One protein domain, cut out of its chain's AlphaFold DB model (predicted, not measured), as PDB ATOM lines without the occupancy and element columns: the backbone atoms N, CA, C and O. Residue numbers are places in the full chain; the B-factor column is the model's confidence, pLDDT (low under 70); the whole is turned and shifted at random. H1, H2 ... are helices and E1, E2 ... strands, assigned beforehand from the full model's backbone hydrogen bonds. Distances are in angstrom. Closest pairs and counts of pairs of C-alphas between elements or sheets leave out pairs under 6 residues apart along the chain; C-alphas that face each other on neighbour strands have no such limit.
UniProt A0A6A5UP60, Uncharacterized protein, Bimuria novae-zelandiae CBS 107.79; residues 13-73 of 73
ATOM      1  N   THR A  13      77.130  61.660 295.331       88.94
ATOM      2  CA  THR A  13      76.694  62.125 296.645       88.94
ATOM      3  C   THR A  13      75.357  61.484 296.986       88.94
ATOM      4  O   THR A  13      74.471  61.400 296.137       88.94
ATOM      5  N   LEU A  14      75.231  61.035 298.235       89.19
ATOM      6  CA  LEU A  14      74.020  60.435 298.785       89.19
ATOM      7  C   LEU A  14      73.240  61.482 299.575       89.19
ATOM      8  O   LEU A  14      73.732  61.986 300.585       89.19
ATOM      9  N   TYR A  15      72.016  61.771 299.144       84.06
ATOM     10  CA  TYR A  15      71.155  62.765 299.785       84.06
ATOM     11  C   TYR A  15      70.027  62.095 300.574       84.06
ATOM     12  O   TYR A  15      69.109  61.508 300.003       84.06
ATOM     13  N   LYS A  16      70.078  62.191 301.909       82.94
ATOM     14  CA  LYS A  16      69.057  61.619 302.808       82.94
ATOM     15  C   LYS A  16      67.663  62.210 302.565       82.94
ATOM     16  O   LYS A  16      66.667  61.501 302.658       82.94
ATOM     17  N   ASP A  17      67.603  63.504 302.284       88.81
ATOM     18  CA  ASP A  17      66.393  64.287 302.022       88.81
ATOM     19  C   ASP A  17      65.799  64.047 300.627       88.81
ATOM     20  O   ASP A  17      64.647  64.392 300.385       88.81
ATOM     21  N   ARG A  18      66.548  63.394 299.733       88.56
ATOM     22  CA  ARG A  18      66.107  63.015 298.382       88.56
ATOM     23  C   ARG A  18      65.944  61.513 298.259       88.56
ATOM     24  O   ARG A  18      66.434  60.894 297.324       88.56
ATOM     25  N   ASN A  19      65.340  60.900 299.275       87.19
ATOM     26  CA  ASN A  19      65.103  59.460 299.303       87.19
ATOM     27  C   ASN A  19      66.371  58.625 299.010       87.19
ATOM     28  O   ASN A  19      66.297  57.600 298.336       87.19
ATOM     29  N   TRP A  20      67.539  59.074 299.492       88.56
ATOM     30  CA  TRP A  20      68.830  58.392 299.329       88.56
ATOM     31  C   TRP A  20      69.289  58.201 297.871       88.56
ATOM     32  O   TRP A  20      69.938  57.208 297.534       88.56
ATOM     33  N   GLU A  21      68.973  59.152 296.996       91.81
ATOM     34  CA  GLU A  21      69.462  59.186 295.615       91.81
ATOM     35  C   GLU A  21      70.996  59.266 295.528       91.81
ATOM     36  O   GLU A  21      71.632  60.057 296.229       91.81
ATOM     37  N   MET A  22      71.587  58.481 294.614       90.25
ATOM     38  CA  MET A  22      72.978  58.636 294.171       90.25
ATOM     39  C   MET A  22      73.039  59.689 293.070       90.25
ATOM     40  O   MET A  22      72.782  59.390 291.903       90.25
ATOM     41  N   THR A  23      73.394  60.918 293.433       89.19
ATOM     42  CA  THR A  23      73.493  62.033 292.481       89.19
ATOM     43  C   THR A  23      74.942  62.238 292.045       89.19
ATOM     44  O   THR A  23      75.829  62.355 292.896       89.19
ATOM     45  N   GLY A  24      75.186  62.275 290.734       86.81
ATOM     46  CA  GLY A  24      76.485  62.607 290.146       86.81
ATOM     47  C   GLY A  24      76.809  64.103 290.234       86.81
ATOM     48  O   GLY A  24      75.971  64.922 290.614       86.81
ATOM     49  N   LEU A  25      78.040  64.483 289.883       84.06
ATOM     50  CA  LEU A  25      78.452  65.899 289.845       84.06
ATOM     51  C   LEU A  25      77.751  66.711 288.745       84.06
ATOM     52  O   LEU A  25      77.679  67.932 288.828       84.06
ATOM     53  N   ASP A  26      77.232  66.026 287.736       84.69
ATOM     54  CA  ASP A  26      76.420  66.559 286.644       84.69
ATOM     55  C   ASP A  26      74.948  66.795 287.037       84.69
ATOM     56  O   ASP A  26      74.166  67.296 286.233       84.69
ATOM     57  N   GLY A  27      74.561  66.438 288.266       85.75
ATOM     58  CA  GLY A  27      73.194  66.558 288.767       85.75
ATOM     59  C   GLY A  27      72.261  65.417 288.356       85.75
ATOM     60  O   GLY A  27      71.107  65.415 288.781       85.75
ATOM     61  N   ASN A  28      72.741  64.433 287.591       87.94
ATOM     62  CA  ASN A  28      71.939  63.278 287.205       87.94
ATOM     63  C   ASN A  28      71.896  62.231 288.326       87.94
ATOM     64  O   ASN A  28      72.836  62.074 289.112       87.94
ATOM     65  N   VAL A  29      70.795  61.481 288.389       90.69
ATOM     66  CA  VAL A  29      70.625  60.370 289.331       90.69
ATOM     67  C   VAL A  29      71.095  59.077 288.670       90.69
ATOM     68  O   VAL A  29      70.567  58.670 287.638       90.69
ATOM     69  N   TYR A  30      72.075  58.412 289.283       90.38
ATOM     70  CA  TYR A  30      72.697  57.183 288.764       90.38
ATOM     71  C   TYR A  30      72.260  55.910 289.491       90.38
ATOM     72  O   TYR A  30      72.723  54.809 289.191       90.38
ATOM     73  N   GLY A  31      71.377  56.056 290.469       90.62
ATOM     74  CA  GLY A  31      70.868  54.955 291.259       90.62
ATOM     75  C   GLY A  31      70.196  55.445 292.526       90.62
ATOM     76  O   GLY A  31      70.119  56.643 292.809       90.62
ATOM     77  N   ASN A  32      69.734  54.487 293.311       92.06
ATOM     78  CA  ASN A  32      69.127  54.752 294.603       92.06
ATOM     79  C   ASN A  32      69.743  53.835 295.655       92.06
ATOM     80  O   ASN A  32      70.103  52.692 295.358       92.06
ATOM     81  N   CYS A  33      69.882  54.331 296.879       90.12
ATOM     82  CA  CYS A  33      70.376  53.533 297.986       90.12
ATOM     83  C   CYS A  33      69.296  53.302 299.023       90.12
ATOM     84  O   CYS A  33      68.472  54.156 299.310       90.12
ATOM     85  N   ILE A  34      69.344  52.140 299.649       89.06
ATOM     86  CA  ILE A  34      68.499  51.817 300.788       89.06
ATOM     87  C   ILE A  34      69.371  51.681 302.025       89.06
ATOM     88  O   ILE A  34      70.508  51.195 301.962       89.06
ATOM     89  N   LEU A  35      68.831  52.093 303.169       84.38
ATOM     90  CA  LEU A  35      69.371  51.676 304.456       84.38
ATOM     91  C   LEU A  35      69.312  50.150 304.486       84.38
ATOM     92  O   LEU A  35      68.231  49.571 304.360       84.38
ATOM     93  N   PHE A  36      70.470  49.496 304.582       81.50
ATOM     94  CA  PHE A  36      70.478  48.045 304.679       81.50
ATOM     95  C   PHE A  36      69.778  47.655 305.989       81.50
ATOM     96  O   PHE A  36      70.055  48.283 307.016       81.50
ATOM     97  N   PRO A  37      68.847  46.686 305.965       79.81
ATOM     98  CA  PRO A  37      68.087  46.323 307.152       79.81
ATOM     99  C   PRO A  37      69.019  45.864 308.281       79.81
ATOM    100  O   PRO A  37      70.038  45.217 308.035       79.81
ATOM    101  N   GLY A  38      68.651  46.209 309.513       77.88
ATOM    102  CA  GLY A  38      69.435  45.957 310.721       77.88
ATOM    103  C   GLY A  38      69.743  47.237 311.492       77.88
ATOM    104  O   GLY A  38      69.363  48.338 311.081       77.88
ATOM    105  N   ASP A  39      70.451  47.063 312.601       80.50
ATOM    106  CA  ASP A  39      70.876  48.130 313.499       80.50
ATOM    107  C   ASP A  39      72.398  48.154 313.622       80.50
ATOM    108  O   ASP A  39      73.093  47.182 313.298       80.50
ATOM    109  N   ASP A  40      72.912  49.278 314.110       87.31
ATOM    110  CA  ASP A  40      74.271  49.328 314.628       87.31
ATOM    111  C   ASP A  40      74.380  48.305 315.764       87.31
ATOM    112  O   ASP A  40      73.504  48.223 316.628       87.31
ATOM    113  N   TYR A  41      75.448  47.513 315.773       85.81
ATOM    114  CA  TYR A  41      75.676  46.554 316.847       85.81
ATOM    115  C   TYR A  41      76.942  46.907 317.609       85.81
ATOM    116  O   TYR A  41      77.960  47.304 317.044       85.81
ATOM    117  N   SER A  42      76.878  46.715 318.919       86.50
ATOM    118  CA  SER A  42      78.028  46.735 319.807       86.50
ATOM    119  C   SER A  42      77.882  45.553 320.752       86.50
ATOM    120  O   SER A  42      76.971  45.512 321.575       86.50
ATOM    121  N   CYS A  43      78.734  44.548 320.578       83.12
ATOM    122  CA  CYS A  43      78.776  43.360 321.414       83.12
ATOM    123  C   CYS A  43      80.126  43.319 322.128       83.12
ATOM    124  O   CYS A  43      81.175  43.288 321.483       83.12
ATOM    125  N   GLY A  44      80.102  43.332 323.459       85.94
ATOM    126  CA  GLY A  44      81.285  43.170 324.298       85.94
ATOM    127  C   GLY A  44      81.213  41.863 325.076       85.94
ATOM    128  O   GLY A  44      80.223  41.609 325.758       85.94
ATOM    129  N   GLN A  45      82.266  41.049 325.007       74.25
ATOM    130  CA  GLN A  45      82.504  39.960 325.952       74.25
ATOM    131  C   GLN A  45      83.893  40.118 326.578       74.25
ATOM    132  O   GLN A  45      84.925  39.902 325.934       74.25
ATOM    133  N   GLY A  46      83.909  40.501 327.858       77.12
ATOM    134  CA  GLY A  46      85.133  40.715 328.628       77.12
ATOM    135  C   GLY A  46      86.028  41.795 328.011       77.12
ATOM    136  O   GLY A  46      85.573  42.896 327.719       77.12
ATOM    137  N   ILE A  47      87.302  41.463 327.792       79.25
ATOM    138  CA  ILE A  47      88.317  42.323 327.149       79.25
ATOM    139  C   ILE A  47      88.204  42.391 325.615       79.25
ATOM    140  O   ILE A  47      89.004  43.068 324.975       79.25
ATOM    141  N   SER A  48      87.227  41.710 325.005       76.19
ATOM    142  CA  SER A  48      87.011  41.727 323.557       76.19
ATOM    143  C   SER A  48      85.680  42.386 323.196       76.19
ATOM    144  O   SER A  48      84.639  42.087 323.782       76.19
ATOM    145  N   GLY A  49      85.713  43.291 322.217       83.56
ATOM    146  CA  GLY A  49      84.534  43.973 321.692       83.56
ATOM    147  C   GLY A  49      84.469  43.872 320.174       83.56
ATOM    148  O   GLY A  49      85.487  43.975 319.491       83.56
ATOM    149  N   ARG A  50      83.264  43.675 319.642       84.62
ATOM    150  CA  ARG A  50      82.948  43.819 318.220       84.62
ATOM    151  C   ARG A  50      81.844  44.845 318.070       84.62
ATOM    152  O   ARG A  50      80.763  44.674 318.624       84.62
ATOM    153  N   SER A  51      82.096  45.859 317.262       88.31
ATOM    154  CA  SER A  51      81.071  46.786 316.813       88.31
ATOM    155  C   SER A  51      80.919  46.731 315.298       88.31
ATOM    156  O   SER A  51      81.798  46.247 314.578       88.31
ATOM    157  N   GLY A  52      79.779  47.200 314.814       84.12
ATOM    158  CA  GLY A  52      79.518  47.398 313.402       84.12
ATOM    159  C   GLY A  52      78.478  48.485 313.215       84.12
ATOM    160  O   GLY A  52      77.546  48.611 314.006       84.12
ATOM    161  N   VAL A  53      78.668  49.274 312.165       84.94
ATOM    162  CA  VAL A  53      77.721  50.310 311.755       84.94
ATOM    163  C   VAL A  53      76.848  49.787 310.627       84.94
ATOM    164  O   VAL A  53      77.311  49.045 309.750       84.94
ATOM    165  N   ARG A  54      75.590  50.208 310.629       85.00
ATOM    166  CA  ARG A  54      74.656  49.956 309.547       85.00
ATOM    167  C   ARG A  54      75.181  50.575 308.259       85.00
ATOM    168  O   ARG A  54      75.567  51.742 308.212       85.00
ATOM    169  N   LYS A  55      75.179  49.777 307.194       85.25
ATOM    170  CA  LYS A  55      75.636  50.194 305.865       85.25
ATOM    171  C   LYS A  55      74.461  50.569 304.966       85.25
ATOM    172  O   LYS A  55      73.318  50.192 305.209       85.25
ATOM    173  N   PHE A  56      74.768  51.284 303.892       87.25
ATOM    174  CA  PHE A  56      73.847  51.506 302.783       87.25
ATOM    175  C   PHE A  56      74.052  50.432 301.719       87.25
ATOM    176  O   PHE A  56      75.180  50.000 301.474       87.25
ATOM    177  N   ARG A  57      72.966  50.019 301.067       87.50
ATOM    178  CA  ARG A  57      73.019  49.220 299.843       87.50
ATOM    179  C   ARG A  57      72.556  50.079 298.682       87.50
ATOM    180  O   ARG A  57      71.395  50.465 298.634       87.50
ATOM    181  N   CYS A  58      73.459  50.334 297.749       87.44
ATOM    182  CA  CYS A  58      73.199  51.152 296.576       87.44
ATOM    183  C   CYS A  58      72.917  50.292 295.345       87.44
ATOM    184  O   CYS A  58      73.681  49.381 295.031       87.44
ATOM    185  N   LEU A  59      71.814  50.587 294.663       88.31
ATOM    186  CA  LEU A  59      71.410  49.993 293.394       88.31
ATOM    187  C   LEU A  59      71.794  50.973 292.285       88.31
ATOM    188  O   LEU A  59      70.993  51.800 291.851       88.31
ATOM    189  N   THR A  60      73.066  50.928 291.909       88.25
ATOM    190  CA  THR A  60      73.619  51.732 290.818       88.25
ATOM    191  C   THR A  60      73.287  51.107 289.462       88.25
ATOM    192  O   THR A  60      73.174  49.884 289.355       88.25
ATOM    193  N   GLN A  61      73.154  51.933 288.424       87.94
ATOM    194  CA  GLN A  61      73.033  51.455 287.043       87.94
ATOM    195  C   GLN A  61      74.353  50.920 286.463       87.94
ATOM    196  O   GLN A  61      74.349  50.257 285.428       87.94
ATOM    197  N   PHE A  62      75.482  51.193 287.124       87.88
ATOM    198  CA  PHE A  62      76.797  50.723 286.699       87.88
ATOM    199  C   PHE A  62      77.083  49.309 287.198       87.88
ATOM    200  O   PHE A  62      76.874  48.972 288.363       87.88
ATOM    201  N   THR A  63      77.638  48.483 286.320       88.94
ATOM    202  CA  THR A  63      78.161  47.168 286.689       88.94
ATOM    203  C   THR A  63      79.491  47.294 287.433       88.94
ATOM    204  O   THR A  63      80.233  48.265 287.268       88.94
ATOM    205  N   ALA A  64      79.840  46.269 288.216       86.69
ATOM    206  CA  ALA A  64      81.146  46.200 288.870       86.69
ATOM    207  C   ALA A  64      82.310  46.256 287.860       86.69
ATOM    208  O   ALA A  64      83.333  46.868 288.153       86.69
ATOM    209  N   GLN A  65      82.130  45.674 286.665       87.31
ATOM    210  CA  GLN A  65      83.142  45.685 285.608       87.31
ATOM    211  C   GLN A  65      83.395  47.101 285.078       87.31
ATOM    212  O   GLN A  65      84.543  47.511 284.994       87.31
ATOM    213  N   GLN A  66      82.342  47.882 284.810       86.44
ATOM    214  CA  GLN A  66      82.487  49.269 284.340       86.44
ATOM    215  C   GLN A  66      83.271  50.141 285.329       86.44
ATOM    216  O   GLN A  66      84.115  50.934 284.922       86.44
ATOM    217  N   ILE A  67      83.027  49.961 286.631       83.25
ATOM    218  CA  ILE A  67      83.759  50.675 287.686       83.25
ATOM    219  C   ILE A  67      85.222  50.213 287.736       83.25
ATOM    220  O   ILE A  67      86.127  51.035 287.863       83.25
ATOM    221  N   TYR A  68      85.462  48.903 287.631       84.19
ATOM    222  CA  TYR A  68      86.810  48.335 287.622       84.19
ATOM    223  C   TYR A  68      87.634  48.829 286.427       84.19
ATOM    224  O   TYR A  68      88.777  49.246 286.601       84.19
ATOM    225  N   ASP A  69      87.053  48.819 285.229       84.75
ATOM    226  CA  ASP A  69      87.727  49.257 284.006       84.75
ATOM    227  C   ASP A  69      88.078  50.746 284.068       84.75
ATOM    228  O   ASP A  69      89.143  51.149 283.613       84.75
ATOM    229  N   ALA A  70      87.228  51.569 284.682       80.31
ATOM    230  CA  ALA A  70      87.479  52.998 284.823       80.31
ATOM    231  C   ALA A  70      88.541  53.364 285.866       80.31
ATOM    232  O   ALA A  70      89.141  54.426 285.769       80.31
ATOM    233  N   TYR A  71      88.753  52.520 286.876       77.69
ATOM    234  CA  TYR A  71      89.801  52.741 287.874       77.69
ATOM    235  C   TYR A  71      91.197  52.361 287.356       77.69
ATOM    236  O   TYR A  71      92.194  52.914 287.812       77.69
ATOM    237  N   ASN A  72      91.272  51.390 286.441       78.62
ATOM    238  CA  ASN A  72      92.534  50.836 285.941       78.62
ATOM    239  C   ASN A  72      92.987  51.410 284.585       78.62
ATOM    240  O   ASN A  72      94.004  50.953 284.059       78.62
ATOM    241  N   ASN A  73      92.245  52.368 284.023       60.69
ATOM    242  CA  ASN A  73      92.637  53.160 282.851       60.69
ATOM    243  C   ASN A  73      93.107  54.551 283.281       60.69
ATOM    244  O   ASN A  73      94.000  55.092 282.592       60.69
TER     245      ASN A  73
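What this domain is: This is residues 13 to 73 of the 73 residues of an uncharacterized protein of Bimuria novae-zelandiae CBS 107.79 (UniProt A0A6A5UP60). A small curled sheet of four strands, E1, E2, E3 and E6, lies at one end of the longest axis, and a two-stranded hairpin, E4 and E5, makes the other end, its tip at residues 44 to 49 sticking out. After E6 a short helix, H1, stands free of the sheet with its neighbours, residues 63 to 73. The printed part has 61 residues with six named strands and one named helix, in the order E1 E2 E3 E4 E5 E6 H1; both sheets are antiparallel, the larger in the order E1, E2, E3, E6, and the class is mixed, helices and strands. The whole is extended, with a radius of gyration of the C-alphas of 16.4 A, and only just flat, with spans of 49 by 33 by 17 A.

How they stand to each other: E1, residues 13 to 15, and E2, residues 21 to 24, form an antiparallel hairpin at 147 degrees, with N 13 and O 23 2.8 A apart, within hydrogen-bond range. E2 and E3, residues 29 to 35, form the next hairpin at 144 degrees, with N 30 and O 22 within hydrogen-bond range at 2.9 A. E1, E2 and E3 are a meander, each strand the antiparallel neighbour of the one before. E4, residues 41 to 45, and E5, residues 48 to 52, form a hairpin at 174 degrees; N 43 and O 50 are within hydrogen-bond range at 2.8 A. E3 and E4 are apart. E6, residues 56 to 60, is the antiparallel neighbour of E3 at 153 degrees; the C-alphas of Cys 33 and Cys 58 face each other at 4.0 A, and N 34 and O 57 are within hydrogen-bond range at 2.8 A. E1 and E6 are the edge strands of this sheet. H1, residues 64 to 71, is not on the sheet, with 0 pairs of C-alphas within 10 A; in it every O i to N i+4 pair is within hydrogen-bond range.

Where its parts are: E1 begins at C-alpha 13, (76.694, 62.125, 296.645), and is 6.4 A long; E2 is 9.5 A long. E3 is the longest strand by residues, 17.5 A from first to last C-alpha. E4 measures 13.2 A and ends at C-alpha 45, (82.504, 39.960, 325.952). E5 measures 13.8 A, E6 12.0 A and H1 10.9 A; H1 ends at C-alpha 71, (89.801, 52.741, 287.874).

The domain as a whole: The C-alphas of Asp 26 and Gly 46, the two farthest apart, are 50.1 A from each other. The printed part has no cut, and each link between named elements is tight. The mean pLDDT of the printed part is 85.1, and one residue, Asn 73, is under 70.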